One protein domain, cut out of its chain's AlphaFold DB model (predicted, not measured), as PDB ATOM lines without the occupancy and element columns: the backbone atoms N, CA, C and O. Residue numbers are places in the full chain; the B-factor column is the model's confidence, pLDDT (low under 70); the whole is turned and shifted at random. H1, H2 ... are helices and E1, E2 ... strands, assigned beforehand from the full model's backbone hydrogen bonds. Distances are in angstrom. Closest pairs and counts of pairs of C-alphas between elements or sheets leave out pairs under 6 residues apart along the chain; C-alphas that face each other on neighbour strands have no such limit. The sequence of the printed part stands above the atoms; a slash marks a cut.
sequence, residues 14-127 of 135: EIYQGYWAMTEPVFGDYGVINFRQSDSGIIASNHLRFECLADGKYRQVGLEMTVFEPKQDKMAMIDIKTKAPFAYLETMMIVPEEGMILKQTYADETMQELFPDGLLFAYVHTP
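What this domain is: This is residues 14 to 127 of the 135 residues of an uncharacterized protein of Moraxella sp. RCAD0137 (UniProt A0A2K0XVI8). What shape do the strands make? They make a closed barrel of eight antiparallel strands, E1 to E8 in chain order round the ring, with the short helix H1 near the end of E7. E4, the longest strand, runs between the links that hold the two farthest points, Asp 55 and Gln 72. What is it made of? The 114 printed residues hold E1 to E7, then H1, then E8, and the class is mostly strand. It is compact, with a radius of gyration of the C-alphas of 14.5 A and spans of 43 by 35 by 28 A.

Where its parts are: Where do the first strands run? E1 is residues 19 to 22, from C-alpha 19 at (40.378, -40.712, 32.024); E2 is 30 to 37, E3 is 43 to 52, 29.0 A long, and E4 is 58 to 71, 36.2 A. What follows? E5 is residues 74 to 78, E6 is 85 to 95, 27.5 A long, E7 is 99 to 106, H1 is 109 to 114, and E8 is 119 to 126, ending at C-alpha 126 at (37.297, -41.542, 36.221).

How they stand to each other: How does the ring begin? E1 to E7 form a meander, each strand the antiparallel neighbour of the one before. In the hairpin of E1 and E2, N 20 and O 33 are 2.8 A apart, within hydrogen-bond range. Where do strands bend? E4 bends by 63 degrees at residue 61, and E6 by 51 degrees at residue 92. What closes the ring? E8 and E1 are antiparallel at 131 degrees, with N 21 and O 124 2.8 A apart. Where is H1? It is on the barrel through residues 111 to 114; its closest C-alphas to E7 are those of Gln 112 and Tyr 106, 5.7 A apart. Every O i to N i+4 pair in H1 is within hydrogen-bond range.

The domain as a whole: How large is it? The two farthest C-alphas, those of Asp 55 and Gln 72, are 45.5 A apart. Is anything missing or uncertain? The printed part has no cut, no link is long, and no printed residue is under 70 in pLDDT.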
ATOM      1  N   GLU A  14      50.354 -46.430  34.228       95.69
ATOM      2  CA  GLU A  14      49.142 -46.070  34.944       95.69
ATOM      3  C   GLU A  14      48.450 -44.863  34.298       95.69
ATOM      4  O   GLU A  14      47.225 -44.800  34.276       95.69
ATOM      5  N   ILE A  15      49.204 -43.944  33.678       95.75
ATOM      6  CA  ILE A  15      48.626 -42.752  33.043       95.75
ATOM      7  C   ILE A  15      47.639 -43.109  31.921       95.75
ATOM      8  O   ILE A  15      46.714 -42.349  31.631       95.75
ATOM      9  N   TYR A  16      47.831 -44.272  31.292       95.12
ATOM     10  CA  TYR A  16      47.032 -44.751  30.168       95.12
ATOM     11  C   TYR A  16      45.751 -45.482  30.608       95.12
ATOM     12  O   TYR A  16      44.981 -45.926  29.755       95.12
ATOM     13  N   GLN A  17      45.496 -45.616  31.915       91.06
ATOM     14  CA  GLN A  17      44.362 -46.360  32.472       91.06
ATOM     15  C   GLN A  17      43.047 -45.561  32.450       91.06
ATOM     16  O   GLN A  17      42.344 -45.486  33.446       91.06
ATOM     17  N   GLY A  18      42.669 -44.980  31.310       92.19
ATOM     18  CA  GLY A  18      41.379 -44.301  31.148       92.19
ATOM     19  C   GLY A  18      41.470 -42.779  31.225       92.19
ATOM     20  O   GLY A  18      42.297 -42.175  30.537       92.19
ATOM     21  N   TYR A  19      40.557 -42.161  31.976       97.50
ATOM     22  CA  TYR A  19      40.378 -40.712  32.024       97.50
ATOM     23  C   TYR A  19      40.756 -40.155  33.398       97.50
ATOM     24  O   TYR A  19      40.557 -40.795  34.428       97.50
ATOM     25  N   TRP A  20      41.259 -38.928  33.397       97.94
ATOM     26  CA  TRP A  20      41.697 -38.202  34.577       97.94
ATOM     27  C   TRP A  20      40.973 -36.858  34.614       97.94
ATOM     28  O   TRP A  20      41.187 -36.016  33.741       97.94
ATOM     29  N   ALA A  21      40.080 -36.662  35.580       97.75
ATOM     30  CA  ALA A  21      39.316 -35.429  35.740       97.75
ATOM     31  C   ALA A  21      40.056 -34.465  36.668       97.75
ATOM     32  O   ALA A  21      40.491 -34.859  37.748       97.75
ATOM     33  N   MET A  22      40.201 -33.211  36.249       96.81
ATOM     34  CA  MET A  22      40.857 -32.172  37.042       96.81
ATOM     35  C   MET A  22      40.081 -31.912  38.329       96.81
ATOM     36  O   MET A  22      38.855 -31.793  38.303       96.81
ATOM     37  N   THR A  23      40.798 -31.798  39.445       95.50
ATOM     38  CA  THR A  23      40.194 -31.483  40.747       95.50
ATOM     39  C   THR A  23      39.853 -30.006  40.898       95.50
ATOM     40  O   THR A  23      38.984 -29.662  41.692       95.50
ATOM     41  N   GLU A  24      40.524 -29.136  40.142       91.81
ATOM     42  CA  GLU A  24      40.303 -27.690  40.134       91.81
ATOM     43  C   GLU A  24      40.267 -27.165  38.694       91.81
ATOM     44  O   GLU A  24      40.977 -27.697  37.833       91.81
ATOM     45  N   PRO A  25      39.455 -26.132  38.402       89.50
ATOM     46  CA  PRO A  25      39.415 -25.537  37.078       89.50
ATOM     47  C   PRO A  25      40.675 -24.715  36.805       89.50
ATOM     48  O   PRO A  25      41.207 -24.038  37.686       89.50
ATOM     49  N   VAL A  26      41.104 -24.691  35.546       84.19
ATOM     50  CA  VAL A  26      42.215 -23.849  35.091       84.19
ATOM     51  C   VAL A  26      41.679 -22.846  34.085       84.19
ATOM     52  O   VAL A  26      41.034 -23.207  33.107       84.19
ATOM     53  N   PHE A  27      41.898 -21.561  34.370       82.25
ATOM     54  CA  PHE A  27      41.322 -20.440  33.615       82.25
ATOM     55  C   PHE A  27      39.787 -20.503  33.469       82.25
ATOM     56  O   PHE A  27      39.234 -20.005  32.494       82.25
ATOM     57  N   GLY A  28      39.100 -21.084  34.460       81.75
ATOM     58  CA  GLY A  28      37.638 -21.202  34.497       81.75
ATOM     59  C   GLY A  28      37.069 -22.474  33.860       81.75
ATOM     60  O   GLY A  28      35.897 -22.766  34.082       81.75
ATOM     61  N   ASP A  29      37.887 -23.258  33.153       86.38
ATOM     62  CA  ASP A  29      37.457 -24.504  32.517       86.38
ATOM     63  C   ASP A  29      37.786 -25.718  33.395       86.38
ATOM     64  O   ASP A  29      38.891 -25.839  33.933       86.38
ATOM     65  N   TYR A  30      36.844 -26.661  33.488       93.75
ATOM     66  CA  TYR A  30      37.103 -27.990  34.042       93.75
ATOM     67  C   TYR A  30      37.607 -28.911  32.936       93.75
ATOM     68  O   TYR A  30      37.077 -28.918  31.825       93.75
ATOM     69  N   GLY A  31      38.623 -29.711  33.239       95.75
ATOM     70  CA  GLY A  31      39.259 -30.588  32.264       95.75
ATOM     71  C   GLY A  31      39.084 -32.063  32.582       95.75
ATOM     72  O   GLY A  31      39.118 -32.471  33.742       95.75
ATOM     73  N   VAL A  32      38.962 -32.883  31.541       97.56
ATOM     74  CA  VAL A  32      39.223 -34.323  31.619       97.56
ATOM     75  C   VAL A  32      40.265 -34.676  30.576       97.56
ATOM     76  O   VAL A  32      40.084 -34.387  29.393       97.56
ATOM     77  N   ILE A  33      41.352 -35.307  30.998       97.62
ATOM     78  CA  ILE A  33      42.440 -35.714  30.117       97.62
ATOM     79  C   ILE A  33      42.507 -37.234  30.007       97.62
ATOM     80  O   ILE A  33      42.314 -37.952  30.984       97.62
ATOM     81  N   ASN A  34      42.797 -37.743  28.815       97.44
ATOM     82  CA  ASN A  34      43.187 -39.137  28.638       97.44
ATOM     83  C   ASN A  34      44.452 -39.217  27.795       97.44
ATOM     84  O   ASN A  34      44.554 -38.551  26.764       97.44
ATOM     85  N   PHE A  35      45.372 -40.085  28.195       97.12
ATOM     86  CA  PHE A  35      46.609 -40.351  27.472       97.12
ATOM     87  C   PHE A  35      46.479 -41.647  26.682       97.12
ATOM     88  O   PHE A  35      45.741 -42.557  27.063       97.12
ATOM     89  N   ARG A  36      47.170 -41.732  25.547       95.75
ATOM     90  CA  ARG A  36      47.232 -42.925  24.702       95.75
ATOM     91  C   ARG A  36      48.637 -43.085  24.155       95.75
ATOM     92  O   ARG A  36      49.296 -42.098  23.834       95.75
ATOM     93  N   GLN A  37      49.047 -44.335  24.003       95.38
ATOM     94  CA  GLN A  37      50.235 -44.716  23.258       95.38
ATOM     95  C   GLN A  37      49.797 -45.653  22.133       95.38
ATOM     96  O   GLN A  37      49.076 -46.616  22.384       95.38
ATOM     97  N   SER A  38      50.160 -45.337  20.890       91.38
ATOM     98  CA  SER A  38      49.905 -46.223  19.751       91.38
ATOM     99  C   SER A  38      50.914 -47.371  19.703       91.38
ATOM    100  O   SER A  38      52.006 -47.274  20.263       91.38
ATOM    101  N   ASP A  39      50.604 -48.412  18.927       90.12
ATOM    102  CA  ASP A  39      51.539 -49.516  18.649       90.12
ATOM    103  C   ASP A  39      52.838 -49.038  17.974       90.12
ATOM    104  O   ASP A  39      53.889 -49.660  18.107       90.12
ATOM    105  N   SER A  40      52.780 -47.906  17.263       87.62
ATOM    106  CA  SER A  40      53.941 -47.242  16.659       87.62
ATOM    107  C   SER A  40      54.741 -46.368  17.635       87.62
ATOM    108  O   SER A  40      55.681 -45.699  17.212       87.62
ATOM    109  N   GLY A  41      54.369 -46.338  18.918       87.12
ATOM    110  CA  GLY A  41      55.053 -45.580  19.965       87.12
ATOM    111  C   GLY A  41      54.687 -44.096  20.039       87.12
ATOM    112  O   GLY A  41      55.280 -43.380  20.842       87.12
ATOM    113  N   ILE A  42      53.715 -43.613  19.254       90.88
ATOM    114  CA  ILE A  42      53.253 -42.220  19.342       90.88
ATOM    115  C   ILE A  42      52.470 -42.050  20.639       90.88
ATOM    116  O   ILE A  42      51.487 -42.755  20.873       90.88
ATOM    117  N   ILE A  43      52.877 -41.074  21.446       95.69
ATOM    118  CA  ILE A  43      52.198 -40.707  22.683       95.69
ATOM    119  C   ILE A  43      51.373 -39.447  22.426       95.69
ATOM    120  O   ILE A  43      51.879 -38.452  21.907       95.69
ATOM    121  N   ALA A  44      50.095 -39.489  22.786       96.31
ATOM    122  CA  ALA A  44      49.186 -38.360  22.645       96.31
ATOM    123  C   ALA A  44      48.215 -38.270  23.824       96.31
ATOM    124  O   ALA A  44      47.959 -39.259  24.511       96.31
ATOM    125  N   SER A  45      47.632 -37.095  24.027       96.81
ATOM    126  CA  SER A  45      46.510 -36.892  24.934       96.81
ATOM    127  C   SER A  45      45.373 -36.165  24.237       96.81
ATOM    128  O   SER A  45      45.582 -35.416  23.280       96.81
ATOM    129  N   ASN A  46      44.170 -36.390  24.751       96.44
ATOM    130  CA  ASN A  46      43.024 -35.530  24.508       96.44
ATOM    131  C   ASN A  46      42.673 -34.846  25.822       96.44
ATOM    132  O   ASN A  46      42.453 -35.530  26.821       96.44
ATOM    133  N   HIS A  47      42.584 -33.525  25.802       95.81
ATOM    134  CA  HIS A  47      42.078 -32.708  26.888       95.81
ATOM    135  C   HIS A  47      40.688 -32.191  26.507       95.81
ATOM    136  O   HIS A  47      40.528 -31.350  25.623       95.81
ATOM    137  N   LEU A  48      39.667 -32.754  27.144       96.56
ATOM    138  CA  LEU A  48      38.273 -32.359  26.996       96.56
ATOM    139  C   LEU A  48      37.991 -31.230  27.983       96.56
ATOM    140  O   LEU A  48      38.159 -31.421  29.186       96.56
ATOM    141  N   ARG A  49      37.560 -30.073  27.476       96.38
ATOM    142  CA  ARG A  49      37.223 -28.907  28.301       96.38
ATOM    143  C   ARG A  49      35.724 -28.807  28.495       96.38
ATOM    144  O   ARG A  49      34.959 -28.960  27.536       96.38
ATOM    145  N   PHE A  50      35.315 -28.523  29.721       95.62
ATOM    146  CA  PHE A  50      33.930 -28.465  30.145       95.62
ATOM    147  C   PHE A  50      33.629 -27.172  30.895       95.62
ATOM    148  O   PHE A  50      34.405 -26.713  31.729       95.62
ATOM    149  N   GLU A  51      32.437 -26.653  30.633       93.94
ATOM    150  CA  GLU A  51      31.783 -25.643  31.450       93.94
ATOM    151  C   GLU A  51      30.813 -26.347  32.405       93.94
ATOM    152  O   GLU A  51      29.982 -27.151  31.964       93.94
ATOM    153  N   CYS A  52      30.909 -26.034  33.697       92.50
ATOM    154  CA  CYS A  52      29.962 -26.482  34.715       92.50
ATOM    155  C   CYS A  52      28.865 -25.430  34.904       92.50
ATOM    156  O   CYS A  52      29.145 -24.248  35.101       92.50
ATOM    157  N   LEU A  53      27.611 -25.865  34.827       91.00
ATOM    158  CA  LEU A  53      26.417 -25.033  34.933       91.00
ATOM    159  C   LEU A  53      25.901 -25.016  36.377       91.00
ATOM    160  O   LEU A  53      26.127 -25.948  37.146       91.00
ATOM    161  N   ALA A  54      25.152 -23.971  36.733       86.31
ATOM    162  CA  ALA A  54      24.647 -23.760  38.095       86.31
ATOM    163  C   ALA A  54      23.682 -24.851  38.605       86.31
ATOM    164  O   ALA A  54      23.413 -24.913  39.798       86.31
ATOM    165  N   ASP A  55      23.133 -25.689  37.722       85.00
ATOM    166  CA  ASP A  55      22.256 -26.812  38.072       85.00
ATOM    167  C   ASP A  55      23.013 -28.148  38.206       85.00
ATOM    168  O   ASP A  55      22.396 -29.215  38.179       85.00
ATOM    169  N   GLY A  56      24.346 -28.098  38.298       84.06
ATOM    170  CA  GLY A  56      25.227 -29.264  38.385       84.06
ATOM    171  C   GLY A  56      25.415 -30.005  37.057       84.06
ATOM    172  O   GLY A  56      26.130 -31.007  37.006       84.06
ATOM    173  N   LYS A  57      24.793 -29.541  35.963       91.31
ATOM    174  CA  LYS A  57      25.053 -30.075  34.621       91.31
ATOM    175  C   LYS A  57      26.359 -29.529  34.064       91.31
ATOM    176  O   LYS A  57      26.917 -28.553  34.552       91.31
ATOM    177  N   TYR A  58      26.816 -30.133  32.975       94.12
ATOM    178  CA  TYR A  58      27.992 -29.674  32.253       94.12
ATOM    179  C   TYR A  58      27.789 -29.726  30.747       94.12
ATOM    180  O   TYR A  58      26.965 -30.481  30.223       94.12
ATOM    181  N   ARG A  59      28.589 -28.929  30.043       94.88
ATOM    182  CA  ARG A  59      28.686 -28.928  28.586       94.88
ATOM    183  C   ARG A  59      30.149 -28.995  28.182       94.88
ATOM    184  O   ARG A  59      30.962 -28.227  28.683       94.88
ATOM    185  N   GLN A  60      30.478 -29.875  27.240       95.75
ATOM    186  CA  GLN A  60      31.799 -29.861  26.619       95.75
ATOM    187  C   GLN A  60      31.926 -28.621  25.726       95.75
ATOM    188  O   GLN A  60      31.117 -28.420  24.818       95.75
ATOM    189  N   VAL A  61      32.936 -27.798  25.989       95.25
ATOM    190  CA  VAL A  61      33.206 -26.540  25.276       95.25
ATOM    191  C   VAL A  61      34.449 -26.615  24.392       95.25
ATOM    192  O   VAL A  61      34.631 -25.766  23.523       95.25
ATOM    193  N   GLY A  62      35.282 -27.645  24.559       94.69
ATOM    194  CA  GLY A  62      36.487 -27.809  23.756       94.69
ATOM    195  C   GLY A  62      37.064 -29.220  23.766       94.69
ATOM    196  O   GLY A  62      36.708 -30.069  24.586       94.69
ATOM    197  N   LEU A  63      37.963 -29.454  22.816       94.56
ATOM    198  CA  LEU A  63      38.849 -30.608  22.754       94.56
ATOM    199  C   LEU A  63      40.202 -30.125  22.239       94.56
ATOM    200  O   LEU A  63      40.286 -29.546  21.157       94.56
ATOM    201  N   GLU A  64      41.249 -30.410  22.996       92.88
ATOM    202  CA  GLU A  64      42.628 -30.145  22.613       92.88
ATOM    203  C   GLU A  64      43.395 -31.454  22.537       92.88
ATOM    204  O   GLU A  64      43.276 -32.313  23.407       92.88
ATOM    205  N   MET A  65      44.171 -31.615  21.470       94.00
ATOM    206  CA  MET A  65      45.037 -32.770  21.288       94.00
ATOM    207  C   MET A  65      46.483 -32.340  21.461       94.00
ATOM    208  O   MET A  65      46.915 -31.356  20.860       94.00
ATOM    209  N   THR A  66      47.243 -33.104  22.234       95.50
ATOM    210  CA  THR A  66      48.678 -32.882  22.405       95.50
ATOM    211  C   THR A  66      49.433 -34.141  22.023       95.50
ATOM    212  O   THR A  66      49.047 -35.238  22.415       95.50
ATOM    213  N   VAL A  67      50.503 -33.984  21.247       96.31
ATOM    214  CA  VAL A  67      51.460 -35.055  20.955       96.31
ATOM    215  C   VAL A  67      52.671 -34.865  21.852       96.31
ATOM    216  O   VAL A  67      53.080 -33.728  22.095       96.31
ATOM    217  N   PHE A  68      53.233 -35.970  22.334       96.44
ATOM    218  CA  PHE A  68      54.362 -35.958  23.246       96.44
ATOM    219  C   PHE A  68      55.578 -36.664  22.657       96.44
ATOM    220  O   PHE A  68      55.454 -37.732  22.056       96.44
ATOM    221  N   GLU A  69      56.756 -36.098  22.903       94.81
ATOM    222  CA  GLU A  69      58.046 -36.718  22.605       94.81
ATOM    223  C   GLU A  69      58.892 -36.840  23.881       94.81
ATOM    224  O   GLU A  69      59.000 -35.867  24.632       94.81
ATOM    225  N   PRO A  70      59.522 -37.998  24.138       92.44
ATOM    226  CA  PRO A  70      60.480 -38.146  25.228       92.44
ATOM    227  C   PRO A  70      61.646 -37.155  25.124       92.44
ATOM    228  O   PRO A  70      62.245 -36.987  24.058       92.44
ATOM    229  N   LYS A  71      62.007 -36.513  26.240       90.19
ATOM    230  CA  LYS A  71      63.210 -35.675  26.366       90.19
ATOM    231  C   LYS A  71      63.832 -35.852  27.742       90.19
ATOM    232  O   LYS A  71      63.287 -35.342  28.706       90.19
ATOM    233  N   GLN A  72      65.003 -36.490  27.810       84.25
ATOM    234  CA  GLN A  72      65.769 -36.706  29.049       84.25
ATOM    235  C   GLN A  72      64.888 -37.206  30.209       84.25
ATOM    236  O   GLN A  72      64.646 -38.406  30.288       84.25
ATOM    237  N   ASP A  73      64.412 -36.300  31.061       85.00
ATOM    238  CA  ASP A  73      63.638 -36.502  32.288       85.00
ATOM    239  C   ASP A  73      62.152 -36.091  32.192       85.00
ATOM    240  O   ASP A  73      61.434 -36.174  33.185       85.00
ATOM    241  N   LYS A  74      61.666 -35.661  31.021       92.62
ATOM    242  CA  LYS A  74      60.301 -35.149  30.819       92.62
ATOM    243  C   LYS A  74      59.717 -35.503  29.450       92.62
ATOM    244  O   LYS A  74      60.414 -35.977  28.553       92.62
ATOM    245  N   MET A  75      58.423 -35.243  29.264       96.25
ATOM    246  CA  MET A  75      57.750 -35.365  27.965       96.25
ATOM    247  C   MET A  75      57.529 -33.988  27.355       96.25
ATOM    248  O   MET A  75      56.798 -33.171  27.906       96.25
ATOM    249  N   ALA A  76      58.131 -33.720  26.203       96.50
ATOM    250  CA  ALA A  76      57.893 -32.493  25.458       96.50
ATOM    251  C   ALA A  76      56.515 -32.522  24.793       96.50
ATOM    252  O   ALA A  76      56.196 -33.470  24.084       96.50
ATOM    253  N   MET A  77      55.725 -31.472  24.989       96.75
ATOM    254  CA  MET A  77      54.462 -31.226  24.296       96.75
ATOM    255  C   MET A  77      54.762 -30.541  22.962       96.75
ATOM    256  O   MET A  77      55.339 -29.451  22.937       96.75
ATOM    257  N   ILE A  78      54.398 -31.191  21.857       95.56
ATOM    258  CA  ILE A  78      54.813 -30.805  20.506       95.56
ATOM    259  C   ILE A  78      53.696 -30.066  19.775       95.56
ATOM    260  O   ILE A  78      52.578 -30.573  19.643       95.56
ATOM    261  N   ASP A  79      54.012 -28.893  19.226       89.69
ATOM    262  CA  ASP A  79      53.134 -28.222  18.272       89.69
ATOM    263  C   ASP A  79      53.110 -29.020  16.961       89.69
ATOM    264  O   ASP A  79      54.136 -29.275  16.323       89.69
ATOM    265  N   ILE A  80      51.920 -29.433  16.530       84.12
ATOM    266  CA  ILE A  80      51.777 -30.329  15.378       84.12
ATOM    267  C   ILE A  80      52.265 -29.674  14.075       84.12
ATOM    268  O   ILE A  80      52.749 -30.399  13.198       84.12
ATOM    269  N   LYS A  81      52.150 -28.345  13.944       87.56
ATOM    270  CA  LYS A  81      52.507 -27.582  12.742       87.56
ATOM    271  C   LYS A  81      54.002 -27.295  12.682       87.56
ATOM    272  O   LYS A  81      54.608 -27.513  11.638       87.56
ATOM    273  N   THR A  82      54.586 -26.801  13.771       91.06
ATOM    274  CA  THR A  82      55.993 -26.366  13.802       91.06
ATOM    275  C   THR A  82      56.949 -27.474  14.224       91.06
ATOM    276  O   THR A  82      58.146 -27.360  13.973       91.06
ATOM    277  N   LYS A  83      56.438 -28.543  14.851       89.94
ATOM    278  CA  LYS A  83      57.219 -29.614  15.494       89.94
ATOM    279  C   LYS A  83      58.124 -29.128  16.626       89.94
ATOM    280  O   LYS A  83      58.963 -29.885  17.104       89.94
ATOM    281  N   ALA A  84      57.955 -27.887  17.071       92.56
ATOM    282  CA  ALA A  84      58.691 -27.356  18.201       92.56
ATOM    283  C   ALA A  84      58.008 -27.758  19.520       92.56
ATOM    284  O   ALA A  84      56.773 -27.816  19.579       92.56
ATOM    285  N   PRO A  85      58.785 -28.015  20.586       94.50
ATOM    286  CA  PRO A  85      58.230 -28.130  21.923       94.50
ATOM    287  C   PRO A  85      57.712 -26.764  22.386       94.50
ATOM    288  O   PRO A  85      58.418 -25.765  22.266       94.50
ATOM    289  N   PHE A  86      56.499 -26.717  22.935       94.19
ATOM    290  CA  PHE A  86      55.948 -25.497  23.550       94.19
ATOM    291  C   PHE A  86      55.879 -25.585  25.081       94.19
ATOM    292  O   PHE A  86      55.912 -24.572  25.779       94.19
ATOM    293  N   ALA A  87      55.828 -26.801  25.615       95.88
ATOM    294  CA  ALA A  87      55.823 -27.084  27.040       95.88
ATOM    295  C   ALA A  87      56.421 -28.470  27.301       95.88
ATOM    296  O   ALA A  87      56.670 -29.242  26.374       95.88
ATOM    297  N   TYR A  88      56.637 -28.786  28.569       96.75
ATOM    298  CA  TYR A  88      57.080 -30.091  29.025       96.75
ATOM    299  C   TYR A  88      56.205 -30.566  30.170       96.75
ATOM    300  O   TYR A  88      55.780 -29.759  30.994       96.75
ATOM    301  N   LEU A  89      55.971 -31.870  30.230       97.38
ATOM    302  CA  LEU A  89      55.090 -32.508  31.191       97.38
ATOM    303  C   LEU A  89      55.830 -33.625  31.928       97.38
ATOM    304  O   LEU A  89      56.471 -34.480  31.311       97.38
ATOM    305  N   GLU A  90      55.705 -33.624  33.248       96.44
ATOM    306  CA  GLU A  90      56.322 -34.589  34.157       96.44
ATOM    307  C   GLU A  90      55.250 -35.184  35.077       96.44
ATOM    308  O   GLU A  90      54.344 -34.479  35.532       96.44
ATOM    309  N   THR A  91      55.338 -36.487  35.360       95.94
ATOM    310  CA  THR A  91      54.444 -37.145  36.319       95.94
ATOM    311  C   THR A  91      55.075 -37.079  37.701       95.94
ATOM    312  O   THR A  91      56.010 -37.815  37.996       95.94
ATOM    313  N   MET A  92      54.557 -36.196  38.553       96.50
ATOM    314  CA  MET A  92      55.086 -35.999  39.906       96.50
ATOM    315  C   MET A  92      54.631 -37.105  40.856       96.50
ATOM    316  O   MET A  92      55.382 -37.545  41.722       96.50
ATOM    317  N   MET A  93      53.379 -37.532  40.701       96.81
ATOM    318  CA  MET A  93      52.761 -38.587  41.493       96.81
ATOM    319  C   MET A  93      51.668 -39.255  40.667       96.81
ATOM    320  O   MET A  93      50.921 -38.578  39.961       96.81
ATOM    321  N   ILE A  94      51.551 -40.572  40.787       96.81
ATOM    322  CA  ILE A  94      50.406 -41.318  40.282       96.81
ATOM    323  C   ILE A  94      50.118 -42.486  41.219       96.81
ATOM    324  O   ILE A  94      51.014 -43.255  41.566       96.81
ATOM    325  N   VAL A  95      48.865 -42.585  41.644       96.69
ATOM    326  CA  VAL A  95      48.315 -43.742  42.340       96.69
ATOM    327  C   VAL A  95      47.306 -44.373  41.375       96.69
ATOM    328  O   VAL A  95      46.369 -43.676  40.967       96.69
ATOM    329  N   PRO A  96      47.522 -45.630  40.938       94.31
ATOM    330  CA  PRO A  96      46.677 -46.282  39.939       94.31
ATOM    331  C   PRO A  96      45.194 -46.188  40.302       94.31
ATOM    332  O   PRO A  96      44.835 -46.459  41.442       94.31
ATOM    333  N   GLU A  97      44.357 -45.805  39.336       92.94
ATOM    334  CA  GLU A  97      42.895 -45.692  39.488       92.94
ATOM    335  C   GLU A  97      42.405 -44.786  40.643       92.94
ATOM    336  O   GLU A  97      41.223 -44.795  40.979       92.94
ATOM    337  N   GLU A  98      43.278 -43.951  41.219       95.94
ATOM    338  CA  GLU A  98      42.930 -43.035  42.311       95.94
ATOM    339  C   GLU A  98      43.208 -41.578  41.929       95.94
ATOM    340  O   GLU A  98      42.281 -40.787  41.739       95.94
ATOM    341  N   GLY A  99      44.483 -41.211  41.780       97.06
ATOM    342  CA  GLY A  99      44.880 -39.815  41.621       97.06
ATOM    343  C   GLY A  99      46.215 -39.629  40.917       97.06
ATOM    344  O   GLY A  99      47.095 -40.488  40.955       97.06
ATOM    345  N   MET A 100      46.368 -38.482  40.267       97.56
ATOM    346  CA  MET A 100      47.559 -38.129  39.501       97.56
ATOM    347  C   MET A 100      47.885 -36.649  39.679       97.56
ATOM    348  O   MET A 100      46.996 -35.802  39.634       97.56
ATOM    349  N   ILE A 101      49.172 -36.338  39.828       97.88
ATOM    350  CA  ILE A 101      49.693 -34.973  39.801       97.88
ATOM    351  C   ILE A 101      50.697 -34.862  38.661       97.88
ATOM    352  O   ILE A 101      51.707 -35.573  38.623       97.88
ATOM    353  N   LEU A 102      50.424 -33.937  37.750       97.06
ATOM    354  CA  LEU A 102      51.305 -33.584  36.647       97.06
ATOM    355  C   LEU A 102      51.924 -32.213  36.896       97.06
ATOM    356  O   LEU A 102      51.259 -31.312  37.403       97.06
ATOM    357  N   LYS A 103      53.183 -32.048  36.502       97.19
ATOM    358  CA  LYS A 103      53.856 -30.751  36.465       97.19
ATOM    359  C   LYS A 103      54.090 -30.350  35.021       97.19
ATOM    360  O   LYS A 103      54.738 -31.089  34.284       97.19
ATOM    361  N   GLN A 104      53.593 -29.180  34.636       96.25
ATOM    362  CA  GLN A 104      53.886 -28.576  33.343       96.25
ATOM    363  C   GLN A 104      54.884 -27.434  33.511       96.25
ATOM    364  O   GLN A 104      54.676 -26.535  34.321       96.25
ATOM    365  N   THR A 105      55.939 -27.444  32.709       96.56
ATOM    366  CA  THR A 105      56.858 -26.312  32.537       96.56
ATOM    367  C   THR A 105      56.813 -25.846  31.086       96.56
ATOM    368  O   THR A 105      56.301 -26.557  30.219       96.56
ATOM    369  N   TYR A 106      57.297 -24.643  30.796       95.50
ATOM    370  CA  TYR A 106      57.143 -24.028  29.476       95.50
ATOM    371  C   TYR A 106      58.471 -23.966  28.733       95.50
ATOM    372  O   TYR A 106      59.521 -23.815  29.351       95.50
ATOM    373  N   ALA A 107      58.437 -24.105  27.408       92.62
ATOM    374  CA  ALA A 107      59.618 -23.898  26.568       92.62
ATOM    375  C   ALA A 107      59.810 -22.418  26.198       92.62
ATOM    376  O   ALA A 107      60.932 -21.999  25.932       92.62
ATOM    377  N   ASP A 108      58.719 -21.650  26.184       91.75
ATOM    378  CA  ASP A 108      58.708 -20.215  25.908       91.75
ATOM    379  C   ASP A 108      59.223 -19.397  27.104       91.75
ATOM    380  O   ASP A 108      58.789 -19.612  28.237       91.75
ATOM    381  N   GLU A 109      60.121 -18.442  26.844       91.88
ATOM    382  CA  GLU A 109      60.757 -17.606  27.874       91.88
ATOM    383  C   GLU A 109      59.739 -16.742  28.631       91.88
ATOM    384  O   GLU A 109      59.797 -16.654  29.855       91.88
ATOM    385  N   THR A 110      58.747 -16.172  27.937       93.62
ATOM    386  CA  THR A 110      57.725 -15.324  28.577       93.62
ATOM    387  C   THR A 110      56.896 -16.147  29.561       93.62
ATOM    388  O   THR A 110      56.617 -15.723  30.682       93.62
ATOM    389  N   MET A 111      56.517 -17.361  29.166       93.75
ATOM    390  CA  MET A 111      55.778 -18.274  30.035       93.75
ATOM    391  C   MET A 111      56.628 -18.798  31.197       93.75
ATOM    392  O   MET A 111      56.088 -19.018  32.279       93.75
ATOM    393  N   GLN A 112      57.939 -18.975  31.008       93.75
ATOM    394  CA  GLN A 112      58.858 -19.300  32.103       93.75
ATOM    395  C   GLN A 112      58.963 -18.156  33.117       93.75
ATOM    396  O   GLN A 112      58.997 -18.418  34.312       93.75
ATOM    397  N   GLU A 113      58.960 -16.897  32.681       94.75
ATOM    398  CA  GLU A 113      58.958 -15.750  33.599       94.75
ATOM    399  C   GLU A 113      57.657 -15.650  34.408       94.75
ATOM    400  O   GLU A 113      57.688 -15.337  35.599       94.75
ATOM    401  N   LEU A 114      56.512 -15.941  33.780       94.12
ATOM    402  CA  LEU A 114      55.207 -15.931  34.451       94.12
ATOM    403  C   LEU A 114      55.018 -17.123  35.399       94.12
ATOM    404  O   LEU A 114      54.369 -16.986  36.438       94.12
ATOM    405  N   PHE A 115      55.579 -18.281  35.049       94.06
ATOM    406  CA  PHE A 115      55.451 -19.531  35.796       94.06
ATOM    407  C   PHE A 115      56.829 -20.185  35.991       94.06
ATOM    408  O   PHE A 115      57.085 -21.254  35.425       94.06
ATOM    409  N   PRO A 116      57.719 -19.581  36.803       93.56
ATOM    410  CA  PRO A 116      59.108 -20.031  36.946       93.56
ATOM    411  C   PRO A 116      59.220 -21.450  37.505       93.56
ATOM    412  O   PRO A 116      60.107 -22.209  37.117       93.56
ATOM    413  N   ASP A 117      58.274 -21.842  38.356       94.62
ATOM    414  CA  ASP A 117      58.196 -23.188  38.921       94.62
ATOM    415  C   ASP A 117      57.266 -24.121  38.131       94.62
ATOM    416  O   ASP A 117      57.108 -25.287  38.499       94.62
ATOM    417  N   GLY A 118      56.672 -23.638  37.036       94.50
ATOM    418  CA  GLY A 118      55.632 -24.327  36.281       94.50
ATOM    419  C   GLY A 118      54.264 -24.322  36.969       94.50
ATOM    420  O   GLY A 118      54.020 -23.589  37.925       94.50
ATOM    421  N   LEU A 119      53.360 -25.160  36.462       94.81
ATOM    422  CA  LEU A 119      52.022 -25.380  37.010       94.81
ATOM    423  C   LEU A 119      51.843 -26.839  37.421       94.81
ATOM    424  O   LEU A 119      52.305 -27.750  36.730       94.81
ATOM    425  N   LEU A 120      51.144 -27.053  38.535       95.69
ATOM    426  CA  LEU A 120      50.721 -28.374  38.978       95.69
ATOM    427  C   LEU A 120      49.256 -28.591  38.623       95.69
ATOM    428  O   LEU A 120      48.410 -27.742  38.889       95.69
ATOM    429  N   PHE A 121      48.970 -29.757  38.063       95.81
ATOM    430  CA  PHE A 121      47.626 -30.183  37.718       95.81
ATOM    431  C   PHE A 121      47.319 -31.461  38.481       95.81
ATOM    432  O   PHE A 121      47.996 -32.476  38.300       95.81
ATOM    433  N   ALA A 122      46.313 -31.393  39.346       96.94
ATOM    434  CA  ALA A 122      45.825 -32.530  40.104       96.94
ATOM    435  C   ALA A 122      44.579 -33.114  39.436       96.94
ATOM    436  O   ALA A 122      43.694 -32.390  38.969       96.94
ATOM    437  N   TYR A 123      44.530 -34.439  39.400       97.56
ATOM    438  CA  TYR A 123      43.457 -35.195  38.784       97.56
ATOM    439  C   TYR A 123      43.023 -36.351  39.674       97.56
ATOM    440  O   TYR A 123      43.840 -36.938  40.385       97.56
ATOM    441  N   VAL A 124      41.756 -36.730  39.541       97.56
ATOM    442  CA  VAL A 124      41.235 -38.020  39.999       97.56
ATOM    443  C   VAL A 124      40.950 -38.914  38.808       97.56
ATOM    444  O   VAL A 124      40.615 -38.439  37.718       97.56
ATOM    445  N   HIS A 125      41.070 -40.217  39.013       97.31
ATOM    446  CA  HIS A 125      40.656 -41.181  38.007       97.31
ATOM    447  C   HIS A 125      39.138 -41.143  37.797       97.31
ATOM    448  O   HIS A 125      38.363 -40.962  38.737       97.31
ATOM    449  N   THR A 126      38.704 -41.321  36.552       94.44
ATOM    450  CA  THR A 126      37.297 -41.542  36.221       94.44
ATOM    451  C   THR A 126      37.153 -42.565  35.088       94.44
ATOM    452  O   THR A 126      37.889 -42.515  34.097       94.44
ATOM    453  N   PRO A 127      36.181 -43.493  35.169       88.12
ATOM    454  CA  PRO A 127      35.934 -44.469  34.108       88.12
ATOM    455  C   PRO A 127      35.292 -43.846  32.859       88.12
ATOM    456  O   PRO A 127      35.323 -44.447  31.784       88.12
TER     457      PRO A 127